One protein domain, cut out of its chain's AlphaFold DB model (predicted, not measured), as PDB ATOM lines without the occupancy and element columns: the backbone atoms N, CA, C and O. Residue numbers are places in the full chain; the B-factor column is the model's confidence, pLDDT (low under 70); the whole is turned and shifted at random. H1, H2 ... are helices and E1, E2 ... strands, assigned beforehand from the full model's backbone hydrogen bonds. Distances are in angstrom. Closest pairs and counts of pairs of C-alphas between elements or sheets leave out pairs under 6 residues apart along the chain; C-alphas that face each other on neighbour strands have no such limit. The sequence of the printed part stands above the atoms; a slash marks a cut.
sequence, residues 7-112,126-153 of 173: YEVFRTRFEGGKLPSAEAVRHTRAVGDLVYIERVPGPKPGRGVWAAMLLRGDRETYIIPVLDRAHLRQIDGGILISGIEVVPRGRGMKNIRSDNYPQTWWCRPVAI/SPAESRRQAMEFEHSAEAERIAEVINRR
ATOM      1  N   TYR A   7      -6.284  45.562 -48.433       91.50
ATOM      2  CA  TYR A   7      -6.158  44.300 -47.721       91.50
ATOM      3  C   TYR A   7      -6.653  44.443 -46.291       91.50
ATOM      4  O   TYR A   7      -6.333  45.408 -45.599       91.50
ATOM      5  N   GLU A   8      -7.391  43.435 -45.845       93.38
ATOM      6  CA  GLU A   8      -7.568  43.129 -44.435       93.38
ATOM      7  C   GLU A   8      -6.353  42.355 -43.950       93.38
ATOM      8  O   GLU A   8      -5.960  41.362 -44.562       93.38
ATOM      9  N   VAL A   9      -5.783  42.793 -42.836       94.56
ATOM     10  CA  VAL A   9      -4.640  42.170 -42.188       94.56
ATOM     11  C   VAL A   9      -5.007  41.821 -40.757       94.56
ATOM     12  O   VAL A   9      -5.467  42.668 -39.991       94.56
ATOM     13  N   PHE A  10      -4.752  40.572 -40.394       94.81
ATOM     14  CA  PHE A  10      -4.914  40.045 -39.050       94.81
ATOM     15  C   PHE A  10      -3.546  39.626 -38.512       94.81
ATOM     16  O   PHE A  10      -2.817  38.863 -39.150       94.81
ATOM     17  N   ARG A  11      -3.187  40.109 -37.326       94.38
ATOM     18  CA  ARG A  11      -1.981  39.695 -36.605       94.38
ATOM     19  C   ARG A  11      -2.291  38.424 -35.829       94.38
ATOM     20  O   ARG A  11      -3.274  38.356 -35.104       94.38
ATOM     21  N   THR A  12      -1.442  37.415 -35.970       94.44
ATOM     22  CA  THR A  12      -1.627  36.121 -35.288       94.44
ATOM     23  C   THR A  12      -0.817  36.004 -33.998       94.44
ATOM     24  O   THR A  12      -0.956  35.026 -33.258       94.44
ATOM     25  N   ARG A  13       0.045  36.990 -33.722       93.62
ATOM     26  CA  ARG A  13       0.877  37.064 -32.522       93.62
ATOM     27  C   ARG A  13       0.762  38.422 -31.840       93.62
ATOM     28  O   ARG A  13       0.503  39.434 -32.490       93.62
ATOM     29  N   PHE A  14       1.038  38.439 -30.544       88.50
ATOM     30  CA  PHE A  14       1.247  39.640 -29.748       88.50
ATOM     31  C   PHE A  14       2.547  39.488 -28.961       88.50
ATOM     32  O   PHE A  14       2.744  38.478 -28.292       88.50
ATOM     33  N   GLU A  15       3.465  40.448 -29.107       87.44
ATOM     34  CA  GLU A  15       4.783  40.420 -28.443       87.44
ATOM     35  C   GLU A  15       5.556  39.101 -28.653       87.44
ATOM     36  O   GLU A  15       6.279  38.621 -27.787       87.44
ATOM     37  N   GLY A  16       5.402  38.479 -29.828       86.31
ATOM     38  CA  GLY A  16       6.044  37.203 -30.164       86.31
ATOM     39  C   GLY A  16       5.216  35.968 -29.807       86.31
ATOM     40  O   GLY A  16       5.343  34.930 -30.470       86.31
ATOM     41  N   GLY A  17       4.326  36.075 -28.820       90.44
ATOM     42  CA  GLY A  17       3.419  35.012 -28.394       90.44
ATOM     43  C   GLY A  17       2.284  34.801 -29.392       90.44
ATOM     44  O   GLY A  17       1.758  35.760 -29.945       90.44
ATOM     45  N   LYS A  18       1.900  33.546 -29.655       92.94
ATOM     46  CA  LYS A  18       0.703  33.257 -30.463       92.94
ATOM     47  C   LYS A  18      -0.537  33.739 -29.718       92.94
ATOM     48  O   LYS A  18      -0.629  33.543 -28.510       92.94
ATOM     49  N   LEU A  19      -1.479  34.334 -30.445       89.50
ATOM     50  CA  LEU A  19      -2.775  34.666 -29.870       89.50
ATOM     51  C   LEU A  19      -3.524  33.383 -29.472       89.50
ATOM     52  O   LEU A  19      -3.392  32.366 -30.161       89.50
ATOM     53  N   PRO A  20      -4.284  33.421 -28.364       83.44
ATOM     54  CA  PRO A  20      -4.852  32.222 -27.751       83.44
ATOM     55  C   PRO A  20      -6.013  31.622 -28.552       83.44
ATOM     56  O   PRO A  20      -6.282  30.430 -28.435       83.44
ATOM     57  N   SER A  21      -6.699  32.419 -29.377       85.00
ATOM     58  CA  SER A  21      -7.875  31.979 -30.130       85.00
ATOM     59  C   SER A  21      -7.987  32.658 -31.497       85.00
ATOM     60  O   SER A  21      -7.410  33.719 -31.746       85.00
ATOM     61  N   ALA A  22      -8.772  32.054 -32.397       84.94
ATOM     62  CA  ALA A  22      -9.107  32.654 -33.689       84.94
ATOM     63  C   ALA A  22      -9.923  33.952 -33.536       84.94
ATOM     64  O   ALA A  22      -9.808  34.855 -34.360       84.94
ATOM     65  N   GLU A  23     -10.716  34.062 -32.473       83.69
ATOM     66  CA  GLU A  23     -11.453  35.278 -32.127       83.69
ATOM     67  C   GLU A  23     -10.500  36.425 -31.772       83.69
ATOM     68  O   GLU A  23     -10.593  37.500 -32.364       83.69
ATOM     69  N   ALA A  24      -9.483  36.169 -30.940       80.44
ATOM     70  CA  ALA A  24      -8.446  37.156 -30.641       80.44
ATOM     71  C   ALA A  24      -7.736  37.648 -31.913       80.44
ATOM     72  O   ALA A  24      -7.483  38.842 -32.058       80.44
ATOM     73  N   VAL A  25      -7.476  36.753 -32.875       87.44
ATOM     74  CA  VAL A  25      -6.927  37.127 -34.190       87.44
ATOM     75  C   VAL A  25      -7.883  38.055 -34.945       87.44
ATOM     76  O   VAL A  25      -7.436  39.076 -35.471       87.44
ATOM     77  N   ARG A  26      -9.189  37.755 -34.978       87.19
ATOM     78  CA  ARG A  26     -10.200  38.584 -35.663       87.19
ATOM     79  C   ARG A  26     -10.246  40.011 -35.121       87.19
ATOM     80  O   ARG A  26     -10.338  40.943 -35.916       87.19
ATOM     81  N   HIS A  27     -10.095  40.204 -33.812       84.06
ATOM     82  CA  HIS A  27     -10.083  41.544 -33.215       84.06
ATOM     83  C   HIS A  27      -8.839  42.381 -33.569       84.06
ATOM     84  O   HIS A  27      -8.851  43.601 -33.413       84.06
ATOM     85  N   THR A  28      -7.777  41.773 -34.108       87.19
ATOM     86  CA  THR A  28      -6.600  42.519 -34.596       87.19
ATOM     87  C   THR A  28      -6.765  43.112 -35.996       87.19
ATOM     88  O   THR A  28      -5.806  43.697 -36.513       87.19
ATOM     89  N   ARG A  29      -7.944  42.941 -36.616       91.94
ATOM     90  CA  ARG A  29      -8.245  43.360 -37.988       91.94
ATOM     91  C   ARG A  29      -7.840  44.812 -38.242       91.94
ATOM     92  O   ARG A  29      -8.347  45.731 -37.604       91.94
ATOM     93  N   ALA A  30      -7.007  45.007 -39.255       90.25
ATOM     94  CA  ALA A  30      -6.643  46.306 -39.804       90.25
ATOM     95  C   ALA A  30      -6.846  46.303 -41.325       90.25
ATOM     96  O   ALA A  30      -6.640  45.276 -41.963       90.25
ATOM     97  N   VAL A  31      -7.251  47.431 -41.913       90.75
ATOM     98  CA  VAL A  31      -7.500  47.540 -43.363       90.75
ATOM     99  C   VAL A  31      -6.691  48.679 -43.951       90.75
ATOM    100  O   VAL A  31      -6.761  49.790 -43.431       90.75
ATOM    101  N   GLY A  32      -5.963  48.424 -45.035       89.94
ATOM    102  CA  GLY A  32      -5.139  49.437 -45.693       89.94
ATOM    103  C   GLY A  32      -4.516  48.978 -47.007       89.94
ATOM    104  O   GLY A  32      -4.838  47.908 -47.523       89.94
ATOM    105  N   ASP A  33      -3.623  49.811 -47.535       89.69
ATOM    106  CA  ASP A  33      -2.787  49.515 -48.701       89.69
ATOM    107  C   ASP A  33      -1.605  48.643 -48.241       89.69
ATOM    108  O   ASP A  33      -0.778  49.075 -47.431       89.69
ATOM    109  N   LEU A  34      -1.579  47.379 -48.674       92.38
ATOM    110  CA  LEU A  34      -0.544  46.424 -48.284       92.38
ATOM    111  C   LEU A  34       0.646  46.548 -49.233       92.38
ATOM    112  O   LEU A  34       0.561  46.202 -50.409       92.38
ATOM    113  N   VAL A  35       1.781  46.966 -48.687       92.31
ATOM    114  CA  VAL A  35       3.031  47.138 -49.427       92.31
ATOM    115  C   VAL A  35       4.037  46.082 -48.981       92.31
ATOM    116  O   VAL A  35       4.295  45.930 -47.787       92.31
ATOM    117  N   TYR A  36       4.621  45.366 -49.943       93.12
ATOM    118  CA  TYR A  36       5.693  44.390 -49.734       93.12
ATOM    119  C   TYR A  36       6.864  44.717 -50.657       93.12
ATOM    120  O   TYR A  36       6.717  44.683 -51.878       93.12
ATOM    121  N   ILE A  37       8.010  45.075 -50.081       91.56
ATOM    122  CA  ILE A  37       9.148  45.633 -50.826       91.56
ATOM    123  C   ILE A  37      10.484  45.126 -50.290       91.56
ATOM    124  O   ILE A  37      10.620  44.814 -49.106       91.56
ATOM    125  N   GLU A  38      11.489  45.078 -51.159       90.19
ATOM    126  CA  GLU A  38      12.870  44.810 -50.769       90.19
ATOM    127  C   GLU A  38      13.463  46.084 -50.155       90.19
ATOM    128  O   GLU A  38      13.655  47.090 -50.833       90.19
ATOM    129  N   ARG A  39      13.712  46.056 -48.845       87.44
ATOM    130  CA  ARG A  39      14.251  47.186 -48.083       87.44
ATOM    131  C   ARG A  39      15.767  47.274 -48.209       87.44
ATOM    132  O   ARG A  39      16.298  48.362 -48.380       87.44
ATOM    133  N   VAL A  40      16.462  46.143 -48.101       88.00
ATOM    134  CA  VAL A  40      17.920  46.068 -48.281       88.00
ATOM    135  C   VAL A  40      18.202  45.060 -49.388       88.00
ATOM    136  O   VAL A  40      17.950  43.873 -49.162       88.00
ATOM    137  N   PRO A  41      18.710  45.496 -50.555       87.38
ATOM    138  CA  PRO A  41      19.029  44.596 -51.652       87.38
ATOM    139  C   PRO A  41      20.013  43.509 -51.228       87.38
ATOM    140  O   PRO A  41      21.025  43.774 -50.575       87.38
ATOM    141  N   GLY A  42      19.706  42.267 -51.589       82.19
ATOM    142  CA  GLY A  42      20.615  41.148 -51.368       82.19
ATOM    143  C   GLY A  42      21.721  41.076 -52.425       82.19
ATOM    144  O   GLY A  42      21.586  41.634 -53.511       82.19
ATOM    145  N   PRO A  43      22.785  40.285 -52.186       83.25
ATOM    146  CA  PRO A  43      23.805  40.011 -53.204       83.25
ATOM    147  C   PRO A  43      23.250  39.225 -54.407       83.25
ATOM    148  O   PRO A  43      23.910  39.109 -55.435       83.25
ATOM    149  N   LYS A  44      22.055  38.635 -54.267       82.00
ATOM    150  CA  LYS A  44      21.323  37.923 -55.317       82.00
ATOM    151  C   LYS A  44      19.845  38.333 -55.279       82.00
ATOM    152  O   LYS A  44      19.334  38.571 -54.180       82.00
ATOM    153  N   PRO A  45      19.141  38.328 -56.426       79.88
ATOM    154  CA  PRO A  45      17.701  38.562 -56.468       79.88
ATOM    155  C   PRO A  45      16.944  37.661 -55.481       79.88
ATOM    156  O   PRO A  45      17.233  36.467 -55.370       79.88
ATOM    157  N   GLY A  46      16.007  38.243 -54.729       77.31
ATOM    158  CA  GLY A  46      15.197  37.521 -53.740       77.31
ATOM    159  C   GLY A  46      15.933  37.127 -52.452       77.31
ATOM    160  O   GLY A  46      15.355  36.444 -51.610       77.31
ATOM    161  N   ARG A  47      17.197  37.542 -52.270       83.44
ATOM    162  CA  ARG A  47      17.978  37.318 -51.037       83.44
ATOM    163  C   ARG A  47      18.149  38.575 -50.181       83.44
ATOM    164  O   ARG A  47      18.887  38.519 -49.201       83.44
ATOM    165  N   GLY A  48      17.514  39.686 -50.546       87.62
ATOM    166  CA  GLY A  48      17.500  40.885 -49.717       87.62
ATOM    167  C   GLY A  48      16.619  40.769 -48.482       87.62
ATOM    168  O   GLY A  48      15.941  39.766 -48.243       87.62
ATOM    169  N   VAL A  49      16.640  41.829 -47.684       90.06
ATOM    170  CA  VAL A  49      15.747  41.998 -46.540       90.06
ATOM    171  C   VAL A  49      14.481  42.670 -47.033       90.06
ATOM    172  O   VAL A  49      14.523  43.806 -47.495       90.06
ATOM    173  N   TRP A  50      13.361  41.973 -46.913       93.56
ATOM    174  CA  TRP A  50      12.054  42.480 -47.306       93.56
ATOM    175  C   TRP A  50      11.319  43.075 -46.111       93.56
ATOM    176  O   TRP A  50      11.507  42.631 -44.977       93.56
ATOM    177  N   ALA A  51      10.467  44.058 -46.372       94.50
ATOM    178  CA  ALA A  51       9.582  44.650 -45.384       94.50
ATOM    179  C   ALA A  51       8.129  44.596 -45.865       94.50
ATOM    180  O   ALA A  51       7.857  44.741 -47.059       94.50
ATOM    181  N   ALA A  52       7.206  44.399 -44.925       95.56
ATOM    182  CA  ALA A  52       5.773  44.500 -45.165       95.56
ATOM    183  C   ALA A  52       5.161  45.614 -44.317       95.56
ATOM    184  O   ALA A  52       5.437  45.736 -43.120       95.56
ATOM    185  N   MET A  53       4.326  46.428 -44.953       93.88
ATOM    186  CA  MET A  53       3.715  47.619 -44.374       93.88
ATOM    187  C   MET A  53       2.234  47.638 -44.727       93.88
ATOM    188  O   MET A  53       1.861  47.308 -45.850       93.88
ATOM    189  N   LEU A  54       1.397  48.045 -43.778       92.00
ATOM    190  CA  LEU A  54      -0.006  48.340 -44.041       92.00
ATOM    191  C   LEU A  54      -0.210  49.840 -43.889       92.00
ATOM    192  O   LEU A  54      -0.087  50.373 -42.782       92.00
ATOM    193  N   LEU A  55      -0.481  50.513 -45.000       87.12
ATOM    194  CA  LEU A  55      -0.556  51.964 -45.073       87.12
ATOM    195  C   LEU A  55      -2.004  52.443 -45.080       87.12
ATOM    196  O   LEU A  55      -2.902  51.802 -45.628       87.12
ATOM    197  N   ARG A  56      -2.226  53.607 -44.479       82.31
ATOM    198  CA  ARG A  56      -3.460  54.374 -44.652       82.31
ATOM    199  C   ARG A  56      -3.531  54.894 -46.096       82.31
ATOM    200  O   ARG A  56      -2.543  54.877 -46.821       82.31
ATOM    201  N   GLY A  57      -4.694  55.392 -46.516       75.25
ATOM    202  CA  GLY A  57      -4.883  55.968 -47.856       75.25
ATOM    203  C   GLY A  57      -3.951  57.140 -48.211       75.25
ATOM    204  O   GLY A  57      -3.846  57.472 -49.384       75.25
ATOM    205  N   ASP A  58      -3.256  57.732 -47.231       77.12
ATOM    206  CA  ASP A  58      -2.199  58.731 -47.455       77.12
ATOM    207  C   ASP A  58      -0.869  58.123 -47.940       77.12
ATOM    208  O   ASP A  58      -0.000  58.861 -48.385       77.12
ATOM    209  N   ARG A  59      -0.711  56.792 -47.872       73.31
ATOM    210  CA  ARG A  59       0.513  56.037 -48.197       73.31
ATOM    211  C   ARG A  59       1.759  56.434 -47.401       73.31
ATOM    212  O   ARG A  59       2.864  56.025 -47.740       73.31
ATOM    213  N   GLU A  60       1.581  57.158 -46.307       73.50
ATOM    214  CA  GLU A  60       2.670  57.598 -45.431       73.50
ATOM    215  C   GLU A  60       2.495  57.054 -44.014       73.50
ATOM    216  O   GLU A  60       3.468  56.744 -43.328       73.50
ATOM    217  N   THR A  61       1.248  56.907 -43.561       76.94
ATOM    218  CA  THR A  61       0.946  56.492 -42.196       76.94
ATOM    219  C   THR A  61       0.788  54.978 -42.109       76.94
ATOM    220  O   THR A  61      -0.154  54.407 -42.663       76.94
ATOM    221  N   TYR A  62       1.646  54.326 -41.322       84.00
ATOM    222  CA  TYR A  62       1.459  52.925 -40.941       84.00
ATOM    223  C   TYR A  62       0.231  52.749 -40.041       84.00
ATOM    224  O   TYR A  62       0.074  53.456 -39.046       84.00
ATOM    225  N   ILE A  63      -0.612  51.771 -40.364       86.88
ATOM    226  CA  ILE A  63      -1.780  51.386 -39.559       86.88
ATOM    227  C   ILE A  63      -1.375  50.437 -38.428       86.88
ATOM    228  O   ILE A  63      -1.890  50.522 -37.316       86.88
ATOM    229  N   ILE A  64      -0.430  49.541 -38.708       89.19
ATOM    230  CA  ILE A  64       0.163  48.602 -37.751       89.19
ATOM    231  C   ILE A  64       1.692  48.675 -37.857       89.19
ATOM    232  O   ILE A  64       2.198  49.125 -38.889       89.19
ATOM    233  N   PRO A  65       2.447  48.280 -36.814       90.38
ATOM    234  CA  PRO A  65       3.908  48.331 -36.856       90.38
ATOM    235  C   PRO A  65       4.479  47.530 -38.034       90.38
ATOM    236  O   PRO A  65       3.902  46.525 -38.427       90.38
ATOM    237  N   VAL A  66       5.610  47.962 -38.592       91.31
ATOM    238  CA  VAL A  66       6.216  47.340 -39.783       91.31
ATOM    239  C   VAL A  66       6.741  45.937 -39.468       91.31
ATOM    240  O   VAL A  66       7.339  45.717 -38.412       91.31
ATOM    241  N   LEU A  67       6.566  45.007 -40.409       94.50
ATOM    242  CA  LEU A  67       7.261  43.721 -40.421       94.50
ATOM    243  C   LEU A  67       8.582  43.860 -41.184       94.50
ATOM    244  O   LEU A  67       8.567  44.030 -42.400       94.50
ATOM    245  N   ASP A  68       9.715  43.753 -40.495       92.62
ATOM    246  CA  ASP A  68      11.043  43.622 -41.108       92.62
ATOM    247  C   ASP A  68      11.403  42.143 -41.312       92.62
ATOM    248  O   ASP A  68      10.847  41.254 -40.657       92.62
ATOM    249  N   ARG A  69      12.348  41.867 -42.221       94.00
ATOM    250  CA  ARG A  69      12.731  40.495 -42.622       94.00
ATOM    251  C   ARG A  69      11.504  39.653 -42.998       94.00
ATOM    252  O   ARG A  69      11.345  38.515 -42.561       94.00
ATOM    253  N   ALA A  70      10.609  40.266 -43.763       96.19
ATOM    254  CA  ALA A  70       9.303  39.733 -44.089       96.19
ATOM    255  C   ALA A  70       9.386  38.648 -45.176       96.19
ATOM    256  O   ALA A  70       9.937  38.861 -46.254       96.19
ATOM    257  N   HIS A  71       8.776  37.497 -44.931       95.31
ATOM    258  CA  HIS A  71       8.680  36.383 -45.863       95.31
ATOM    259  C   HIS A  71       7.228  36.172 -46.266       95.31
ATOM    260  O   HIS A  71       6.373  35.895 -45.425       95.31
ATOM    261  N   LEU A  72       6.964  36.293 -47.564       94.50
ATOM    262  CA  LEU A  72       5.641  36.097 -48.135       94.50
ATOM    263  C   LEU A  72       5.423  34.629 -48.513       94.50
ATOM    264  O   LEU A  72       6.270  33.998 -49.147       94.50
ATOM    265  N   ARG A  73       4.249  34.101 -48.169       94.12
ATOM    266  CA  ARG A  73       3.749  32.801 -48.615       94.12
ATOM    267  C   ARG A  73       2.299  32.935 -49.064       94.12
ATOM    268  O   ARG A  73       1.446  33.357 -48.289       94.12
ATOM    269  N   GLN A  74       2.010  32.527 -50.291       90.06
ATOM    270  CA  GLN A  74       0.635  32.440 -50.773       90.06
ATOM    271  C   GLN A  74      -0.077  31.240 -50.136       90.06
ATOM    272  O   GLN A  74       0.518  30.170 -49.972       90.06
ATOM    273  N   ILE A  75      -1.339  31.434 -49.768       88.25
ATOM    274  CA  ILE A  75      -2.229  30.389 -49.261       88.25
ATOM    275  C   ILE A  75      -3.571  30.468 -49.987       88.25
ATOM    276  O   ILE A  75      -3.844  31.434 -50.699       88.25
ATOM    277  N   ASP A  76      -4.416  29.459 -49.800       82.38
ATOM    278  CA  ASP A  76      -5.780  29.538 -50.305       82.38
ATOM    279  C   ASP A  76      -6.537  30.696 -49.630       82.38
ATOM    280  O   ASP A  76      -6.443  30.902 -48.417       82.38
ATOM    281  N   GLY A  77      -7.224  31.506 -50.434       77.88
ATOM    282  CA  GLY A  77      -7.975  32.674 -49.967       77.88
ATOM    283  C   GLY A  77      -7.149  33.860 -49.441       77.88
ATOM    284  O   GLY A  77      -7.745  34.810 -48.928       77.88
ATOM    285  N   GLY A  78      -5.812  33.861 -49.550       88.31
ATOM    286  CA  GLY A  78      -5.019  35.008 -49.100       88.31
ATOM    287  C   GLY A  78      -3.501  34.838 -49.112       88.31
ATOM    288  O   GLY A  78      -2.918  34.041 -49.844       88.31
ATOM    289  N   ILE A  79      -2.839  35.646 -48.289       94.12
ATOM    290  CA  ILE A  79      -1.382  35.705 -48.171       94.12
ATOM    291  C   ILE A  79      -1.011  35.624 -46.690       94.12
ATOM    292  O   ILE A  79      -1.636  36.265 -45.849       94.12
ATOM    293  N   LEU A  80       0.022  34.853 -46.369       96.31
ATOM    294  CA  LEU A  80       0.696  34.901 -45.078       96.31
ATOM    295  C   LEU A  80       2.015  35.646 -45.221       96.31
ATOM    296  O   LEU A  80       2.804  35.347 -46.116       96.31
ATOM    297  N   ILE A  81       2.274  36.582 -44.314       97.44
ATOM    298  CA  ILE A  81       3.556  37.281 -44.232       97.44
ATOM    299  C   ILE A  81       4.112  37.091 -42.827       97.44
ATOM    300  O   ILE A  81       3.529  37.565 -41.855       97.44
ATOM    301  N   SER A  82       5.229  36.382 -42.698       97.44
ATOM    302  CA  SER A  82       5.935  36.220 -41.423       97.44
ATOM    303  C   SER A  82       7.160  37.122 -41.362       97.44
ATOM    304  O   SER A  82       7.752  37.429 -42.386       97.44
ATOM    305  N   GLY A  83       7.560  37.557 -40.173       95.94
ATOM    306  CA  GLY A  83       8.744  38.397 -40.011       95.94
ATOM    307  C   GLY A  83       8.918  38.870 -38.576       95.94
ATOM    308  O   GLY A  83       8.440  38.230 -37.634       95.94
ATOM    309  N   ILE A  84       9.597  40.001 -38.423       94.94
ATOM    310  CA  ILE A  84       9.859  40.653 -37.142       94.94
ATOM    311  C   ILE A  84       9.097  41.976 -37.095       94.94
ATOM    312  O   ILE A  84       9.394  42.896 -37.849       94.94
ATOM    313  N   GLU A  85       8.112  42.076 -36.210       91.81
ATOM    314  CA  GLU A  85       7.393  43.316 -35.939       91.81
ATOM    315  C   GLU A  85       8.307  44.268 -35.163       91.81
ATOM    316  O   GLU A  85       8.778  43.929 -34.074       91.81
ATOM    317  N   VAL A  86       8.556  45.448 -35.734       87.94
ATOM    318  CA  VAL A  86       9.420  46.478 -35.147       87.94
ATOM    319  C   VAL A  86       8.556  47.522 -34.450       87.94
ATOM    320  O   VAL A  86       7.866  48.318 -35.091       87.94
ATOM    321  N   VAL A  87       8.601  47.540 -33.121       84.62
ATOM    322  CA  VAL A  87       7.789  48.419 -32.274       84.62
ATOM    323  C   VAL A  87       8.694  49.490 -31.664       84.62
ATOM    324  O   VAL A  87       9.523  49.180 -30.809       84.62
ATOM    325  N   PRO A  88       8.592  50.767 -32.070       74.00
ATOM    326  CA  PRO A  88       9.468  51.809 -31.547       74.00
ATOM    327  C   PRO A  88       9.209  52.071 -30.052       74.00
ATOM    328  O   PRO A  88       8.089  52.381 -29.645       74.00
ATOM    329  N   ARG A  89      10.267  52.012 -29.234       66.62
ATOM    330  CA  ARG A  89      10.293  52.460 -27.835       66.62
ATOM    331  C   ARG A  89      10.841  53.883 -27.753       66.62
ATOM    332  O   ARG A  89      12.041  54.115 -27.867       66.62
ATOM    333  N   GLY A  90       9.946  54.831 -27.482       54.06
ATOM    334  CA  GLY A  90      10.284  56.231 -27.208       54.06
ATOM    335  C   GLY A  90       9.998  57.191 -28.366       54.06
ATOM    336  O   GLY A  90       9.910  56.804 -29.527       54.06
ATOM    337  N   ARG A  91       9.820  58.475 -28.026       53.75
ATOM    338  CA  ARG A  91       9.503  59.571 -28.967       53.75
ATOM    339  C   ARG A  91      10.717  60.449 -29.327       53.75
ATOM    340  O   ARG A  91      10.551  61.460 -29.999       53.75
ATOM    341  N   GLY A  92      11.922  60.108 -28.857       49.47
ATOM    342  CA  GLY A  92      13.107  60.972 -28.931       49.47
ATOM    343  C   GLY A  92      14.112  60.583 -30.018       49.47
ATOM    344  O   GLY A  92      14.486  59.420 -30.143       49.47
ATOM    345  N   MET A  93      14.622  61.584 -30.741       49.44
ATOM    346  CA  MET A  93      15.579  61.449 -31.853       49.44
ATOM    347  C   MET A  93      16.937  60.837 -31.449       49.44
ATOM    348  O   MET A  93      17.628  60.280 -32.290       49.44
ATOM    349  N   LYS A  94      17.310  60.911 -30.161       49.19
ATOM    350  CA  LYS A  94      18.617  60.459 -29.637       49.19
ATOM    351  C   LYS A  94      18.619  59.058 -29.005       49.19
ATOM    352  O   LYS A  94      19.678  58.589 -28.621       49.19
ATOM    353  N   ASN A  95      17.467  58.395 -28.881       46.12
ATOM    354  CA  ASN A  95      17.348  57.061 -28.273       46.12
ATOM    355  C   ASN A  95      16.222  56.268 -28.951       46.12
ATOM    356  O   ASN A  95      15.240  55.898 -28.308       46.12
ATOM    357  N   ILE A  96      16.343  56.025 -30.260       56.59
ATOM    358  CA  ILE A  96      15.404  55.157 -30.984       56.59
ATOM    359  C   ILE A  96      15.712  53.711 -30.585       56.59
ATOM    360  O   ILE A  96      16.447  52.997 -31.261       56.59
ATOM    361  N   ARG A  97      15.182  53.284 -29.439       68.81
ATOM    362  CA  ARG A  97      15.101  51.863 -29.101       68.81
ATOM    363  C   ARG A  97      13.876  51.294 -29.806       68.81
ATOM    364  O   ARG A  97      12.893  51.996 -30.018       68.81
ATOM    365  N   SER A  98      13.931  50.034 -30.202       79.50
ATOM    366  CA  SER A  98      12.772  49.313 -30.723       79.50
ATOM    367  C   SER A  98      12.724  47.942 -30.080       79.50
ATOM    368  O   SER A  98      13.769  47.334 -29.839       79.50
ATOM    369  N   ASP A  99      11.516  47.482 -29.783       85.44
ATOM    370  CA  ASP A  99      11.294  46.078 -29.500       85.44
ATOM    371  C   ASP A  99      11.038  45.350 -30.804       85.44
ATOM    372  O   ASP A  99      10.357  45.857 -31.696       85.44
ATOM    373  N   ASN A 100      11.568  44.141 -30.879       90.00
ATOM    374  CA  ASN A 100      11.489  43.304 -32.055       90.00
ATOM    375  C   ASN A 100      10.822  41.997 -31.658       90.00
ATOM    376  O   ASN A 100      11.352  41.258 -30.827       90.00
ATOM    377  N   TYR A 101       9.671  41.713 -32.258       91.31
ATOM    378  CA  TYR A 101       8.869  40.547 -31.907       91.31
ATOM    379  C   TYR A 101       8.564  39.695 -33.138       91.31
ATOM    380  O   TYR A 101       8.132  40.235 -34.154       91.31
ATOM    381  N   PRO A 102       8.721  38.361 -33.080       96.06
ATOM    382  CA  PRO A 102       8.234  37.489 -34.140       96.06
ATOM    383  C   PRO A 102       6.738  37.699 -34.386       96.06
ATOM    384  O   PRO A 102       5.929  37.648 -33.461       96.06
ATOM    385  N   GLN A 103       6.353  37.896 -35.639       96.94
ATOM    386  CA  GLN A 103       4.971  38.184 -36.001       96.94
ATOM    387  C   GLN A 103       4.599  37.476 -37.305       96.94
ATOM    388  O   GLN A 103       5.444  37.114 -38.127       96.94
ATOM    389  N   THR A 104       3.310  37.195 -37.469       97.12
ATOM    390  CA  THR A 104       2.766  36.656 -38.713       97.12
ATOM    391  C   THR A 104       1.422  37.298 -38.995       97.12
ATOM    392  O   THR A 104       0.524  37.275 -38.149       97.12
ATOM    393  N   TRP A 105       1.313  37.872 -40.183       97.00
ATOM    394  CA  TRP A 105       0.116  38.494 -40.718       97.00
ATOM    395  C   TRP A 105      -0.610  37.521 -41.632       97.00
ATOM    396  O   TRP A 105       0.009  36.911 -42.504       97.00
ATOM    397  N   TRP A 106      -1.919  37.415 -41.445       95.50
ATOM    398  CA  TRP A 106      -2.825  36.851 -42.431       95.50
ATOM    399  C   TRP A 106      -3.511  37.988 -43.172       95.50
ATOM    400  O   TRP A 106      -4.169  38.824 -42.557       95.50
ATOM    401  N   CYS A 107      -3.320  38.024 -44.485       94.31
ATOM    402  CA  CYS A 107      -3.774  39.092 -45.353       94.31
ATOM    403  C   CYS A 107      -4.798  38.555 -46.354       94.31
ATOM    404  O   CYS A 107      -4.539  37.558 -47.036       94.31
ATOM    405  N   ARG A 108      -5.928  39.246 -46.498       92.62
ATOM    406  CA  ARG A 108      -6.970  38.935 -47.482       92.62
ATOM    407  C   ARG A 108      -7.301  40.186 -48.300       92.62
ATOM    408  O   ARG A 108      -7.502  41.239 -47.693       92.62
ATOM    409  N   PRO A 109      -7.364  40.108 -49.642       88.12
ATOM    410  CA  PRO A 109      -7.800  41.240 -50.448       88.12
ATOM    411  C   PRO A 109      -9.269  41.557 -50.152       88.12
ATOM    412  O   PRO A 109     -10.108  40.661 -50.065       88.12
ATOM    413  N   VAL A 110      -9.576  42.840 -50.012       83.00
ATOM    414  CA  VAL A 110     -10.936  43.356 -49.876       83.00
ATOM    415  C   VAL A 110     -11.324  43.941 -51.222       83.00
ATOM    416  O   VAL A 110     -10.746  44.933 -51.671       83.00
ATOM    417  N   ALA A 111     -12.309  43.335 -51.879       59.44
ATOM    418  CA  ALA A 111     -13.008  44.029 -52.948       59.44
ATOM    419  C   ALA A 111     -13.764  45.196 -52.302       59.44
ATOM    420  O   ALA A 111     -14.577  44.977 -51.405       59.44
ATOM    421  N   ILE A 112     -13.481  46.431 -52.718       53.09
ATOM    422  CA  ILE A 112     -14.292  47.586 -52.324       53.09
ATOM    423  C   ILE A 112     -15.632  47.449 -53.061       53.09
ATOM    424  O   ILE A 112     -15.831  48.031 -54.123       53.09
ATOM    425  N   SER A 126     -30.456  29.775 -24.775       52.03
ATOM    426  CA  SER A 126     -30.950  28.932 -23.678       52.03
ATOM    427  C   SER A 126     -30.027  28.922 -22.435       52.03
ATOM    428  O   SER A 126     -28.850  29.271 -22.526       52.03
ATOM    429  N   PRO A 127     -30.487  28.446 -21.255       53.09
ATOM    430  CA  PRO A 127     -29.709  28.499 -20.002       53.09
ATOM    431  C   PRO A 127     -28.395  27.689 -19.981       53.09
ATOM    432  O   PRO A 127     -27.514  27.944 -19.158       53.09
ATOM    433  N   ALA A 128     -28.249  26.680 -20.848       51.03
ATOM    434  CA  ALA A 128     -26.996  25.933 -21.009       51.03
ATOM    435  C   ALA A 128     -25.985  26.701 -21.881       51.03
ATOM    436  O   ALA A 128     -24.781  26.645 -21.626       51.03
ATOM    437  N   GLU A 129     -26.483  27.469 -22.849       53.03
ATOM    438  CA  GLU A 129     -25.694  28.383 -23.673       53.03
ATOM    439  C   GLU A 129     -25.269  29.613 -22.873       53.03
ATOM    440  O   GLU A 129     -24.140  30.041 -23.034       53.03
ATOM    441  N   SER A 130     -26.063  30.094 -21.908       48.28
ATOM    442  CA  SER A 130     -25.672  31.212 -21.027       48.28
ATOM    443  C   SER A 130     -24.405  30.936 -20.199       48.28
ATOM    444  O   SER A 130     -23.626  31.846 -19.932       48.28
ATOM    445  N   ARG A 131     -24.162  29.677 -19.803       53.53
ATOM    446  CA  ARG A 131     -22.942  29.292 -19.065       53.53
ATOM    447  C   ARG A 131     -21.714  29.157 -19.967       53.53
ATOM    448  O   ARG A 131     -20.618  29.484 -19.530       53.53
ATOM    449  N   ARG A 132     -21.894  28.712 -21.216       51.25
ATOM    450  CA  ARG A 132     -20.828  28.722 -22.235       51.25
ATOM    451  C   ARG A 132     -20.520  30.144 -22.697       51.25
ATOM    452  O   ARG A 132     -19.355  30.503 -22.761       51.25
ATOM    453  N   GLN A 133     -21.557  30.963 -22.863       49.84
ATOM    454  CA  GLN A 133     -21.457  32.381 -23.174       49.84
ATOM    455  C   GLN A 133     -20.725  33.153 -22.090       49.84
ATOM    456  O   GLN A 133     -19.988  34.041 -22.453       49.84
ATOM    457  N   ALA A 134     -20.859  32.825 -20.800       51.78
ATOM    458  CA  ALA A 134     -20.094  33.493 -19.742       51.78
ATOM    459  C   ALA A 134     -18.578  33.228 -19.843       51.78
ATOM    460  O   ALA A 134     -17.787  34.155 -19.699       51.78
ATOM    461  N   MET A 135     -18.172  31.988 -20.149       51.78
ATOM    462  CA  MET A 135     -16.762  31.661 -20.406       51.78
ATOM    463  C   MET A 135     -16.271  32.265 -21.728       51.78
ATOM    464  O   MET A 135     -15.166  32.795 -21.769       51.78
ATOM    465  N   GLU A 136     -17.091  32.247 -22.786       49.94
ATOM    466  CA  GLU A 136     -16.820  32.977 -24.034       49.94
ATOM    467  C   GLU A 136     -16.752  34.490 -23.807       49.94
ATOM    468  O   GLU A 136     -15.925  35.126 -24.435       49.94
ATOM    469  N   PHE A 137     -17.528  35.066 -22.883       50.44
ATOM    470  CA  PHE A 137     -17.513  36.497 -22.559       50.44
ATOM    471  C   PHE A 137     -16.238  36.902 -21.826       50.44
ATOM    472  O   PHE A 137     -15.701  37.979 -22.052       50.44
ATOM    473  N   GLU A 138     -15.734  36.056 -20.925       52.12
ATOM    474  CA  GLU A 138     -14.448  36.302 -20.268       52.12
ATOM    475  C   GLU A 138     -13.291  36.166 -21.265       52.12
ATOM    476  O   GLU A 138     -12.390  37.008 -21.282       52.12
ATOM    477  N   HIS A 139     -13.356  35.167 -22.152       54.22
ATOM    478  CA  HIS A 139     -12.381  34.962 -23.223       54.22
ATOM    479  C   HIS A 139     -12.463  36.056 -24.305       54.22
ATOM    480  O   HIS A 139     -11.429  36.458 -24.845       54.22
ATOM    481  N   SER A 140     -13.661  36.583 -24.584       56.03
ATOM    482  CA  SER A 140     -13.890  37.707 -25.495       56.03
ATOM    483  C   SER A 140     -13.442  39.015 -24.854       56.03
ATOM    484  O   SER A 140     -12.767  39.794 -25.509       56.03
ATOM    485  N   ALA A 141     -13.672  39.228 -23.556       59.97
ATOM    486  CA  ALA A 141     -13.196  40.408 -22.836       59.97
ATOM    487  C   ALA A 141     -11.666  40.423 -22.672       59.97
ATOM    488  O   ALA A 141     -11.048  41.489 -22.600       59.97
ATOM    489  N   GLU A 142     -11.022  39.257 -22.578       61.28
ATOM    490  CA  GLU A 142      -9.563  39.139 -22.657       61.28
ATOM    491  C   GLU A 142      -9.061  39.400 -24.085       61.28
ATOM    492  O   GLU A 142      -8.120  40.175 -24.270       61.28
ATOM    493  N   ALA A 143      -9.722  38.841 -25.104       59.25
ATOM    494  CA  ALA A 143      -9.407  39.090 -26.510       59.25
ATOM    495  C   ALA A 143      -9.583  40.568 -26.904       59.25
ATOM    496  O   ALA A 143      -8.725  41.124 -27.589       59.25
ATOM    497  N   GLU A 144     -10.641  41.219 -26.426       64.38
ATOM    498  CA  GLU A 144     -10.918  42.642 -26.603       64.38
ATOM    499  C   GLU A 144      -9.869  43.499 -25.897       64.38
ATOM    500  O   GLU A 144      -9.344  44.427 -26.509       64.38
ATOM    501  N   ARG A 145      -9.472  43.159 -24.661       69.50
ATOM    502  CA  ARG A 145      -8.378  43.855 -23.961       69.50
ATOM    503  C   ARG A 145      -7.049  43.722 -24.698       69.50
ATOM    504  O   ARG A 145      -6.341  44.716 -24.868       69.50
ATOM    505  N   ILE A 146      -6.709  42.521 -25.167       61.06
ATOM    506  CA  ILE A 146      -5.498  42.284 -25.964       61.06
ATOM    507  C   ILE A 146      -5.562  43.099 -27.261       61.06
ATOM    508  O   ILE A 146      -4.602  43.796 -27.591       61.06
ATOM    509  N   ALA A 147      -6.692  43.079 -27.968       62.59
ATOM    510  CA  ALA A 147      -6.893  43.843 -29.195       62.59
ATOM    511  C   ALA A 147      -6.817  45.357 -28.970       62.59
ATOM    512  O   ALA A 147      -6.193  46.072 -29.756       62.59
ATOM    513  N   GLU A 148      -7.391  45.858 -27.879       69.81
ATOM    514  CA  GLU A 148      -7.325  47.266 -27.514       69.81
ATOM    515  C   GLU A 148      -5.877  47.698 -27.261       69.81
ATOM    516  O   GLU A 148      -5.431  48.708 -27.807       69.81
ATOM    517  N   VAL A 149      -5.096  46.912 -26.516       70.25
ATOM    518  CA  VAL A 149      -3.665  47.180 -26.283       70.25
ATOM    519  C   VAL A 149      -2.873  47.138 -27.593       70.25
ATOM    520  O   VAL A 149      -2.047  48.015 -27.859       70.25
ATOM    521  N   ILE A 150      -3.155  46.147 -28.434       62.62
ATOM    522  CA  ILE A 150      -2.563  45.958 -29.759       62.62
ATOM    523  C   ILE A 150      -2.813  47.168 -30.678       62.62
ATOM    524  O   ILE A 150      -1.925  47.547 -31.452       62.62
ATOM    525  N   ASN A 151      -4.002  47.769 -30.592       64.56
ATOM    526  CA  ASN A 151      -4.429  48.898 -31.417       64.56
ATOM    527  C   ASN A 151      -4.066  50.265 -30.807       64.56
ATOM    528  O   ASN A 151      -3.904  51.234 -31.545       64.56
ATOM    529  N   ARG A 152      -3.875  50.360 -29.481       56.00
ATOM    530  CA  ARG A 152      -3.467  51.592 -28.770       56.00
ATOM    531  C   ARG A 152      -1.989  51.955 -28.933       56.00
ATOM    532  O   ARG A 152      -1.588  53.045 -28.513       56.00
ATOM    533  N   ARG A 153      -1.152  51.075 -29.493       54.03
ATOM    534  CA  ARG A 153       0.288  51.347 -29.626       54.03
ATOM    535  C   ARG A 153       0.528  52.620 -30.450       54.03
ATOM    536  O   ARG A 153      -0.099  52.795 -31.495       54.03
TER     537      ARG A 153
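This is residues 7 to 112 and 126 to 153 of the 173 residues of an uncharacterized protein of Variovorax sp. KBW07 (UniProt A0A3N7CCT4). A small closed barrel of six antiparallel strands has the short helix H1 packed beside E1, and the long helix H2 packs on H1 and runs away from the barrel, with residues 126 to 135 sticking out as an arm. Several strands bend sharply as they wrap round the barrel, and E5 and E6 make its longest hairpin. The printed part has 134 residues, with two named helices and six named strands in the order E1 H1 E2 E3 E4 E5 E6 H2; the class is mixed, helices and strands. It is only just loose, close to compact, with a radius of gyration of the C-alphas of 17.1 A, and its outline is elongated, 63 by 40 by 28 A.

E1, residues 7 to 11, begins with C-alpha 7 at (-6.158, 44.300, -47.721). H1 is residues 22 to 27. E2, residues 30 to 40, is 26.0 A long and bends by 67 degrees at residue 33. E3 is residues 49 to 55. E4, residues 67 to 75, bends by 85 degrees at residue 70. E5, residues 78 to 89, is 31.5 A long and bends by 59 degrees at residue 83. E6, residues 97 to 110, is 34.4 A long and bends by 73 degrees at residue 102. H2, residues 127 to 152, is 36.0 A long, has a kink of 28 degrees near residue 135, and ends with C-alpha 152 at (-3.467, 51.592, -28.770).

E2 to E6 form a meander, each strand the antiparallel neighbour of the one before. E1 closes the ring: N 9 and O 30 of E1 and E2 are 2.8 A apart, and N 10 and O 106 of E1 and E6 2.8 A. E2 pairs in a staggered way, with E1 over residues 30 to 32 and with E3 over 33 to 40. Four hairpins follow: E2 and E3, with N 35 and O 53 at 2.9 A; E3 and E4, with N 52 and O 67 at 2.9 A; E4 and E5, with N 73 and O 80 at 2.8 A; E5 and E6, with N 85 and O 101 at 2.8 A. These N and O pairs are within hydrogen-bond range. H1 is on the barrel; its closest C-alphas to E1 are those of Val 25 and Phe 10, 6.0 A apart. H2, with residues 140 to 147 alone, touches H1 at a steep tilt of 51 degrees, the same way; the closest C-alphas, of Ala 24 and Ala 143, are 4.7 A apart. H2 is not on the barrel. Every O i to N i+4 pair is within hydrogen-bond range in H1, and 19 of 22 in H2.

The C-alphas of Pro 43 and Pro 127, the two farthest apart, are 64.0 A apart. Residues 113 to 125 are not printed, and C-alphas 112 and 126 are 38.0 A apart across this cut. Of the links that are printed whole, E3 to E4 is long. The mean pLDDT of the printed part is 79.4, and residues 89 to 97, 111 to 112, 126 to 148 and 150 to 153 are under 70.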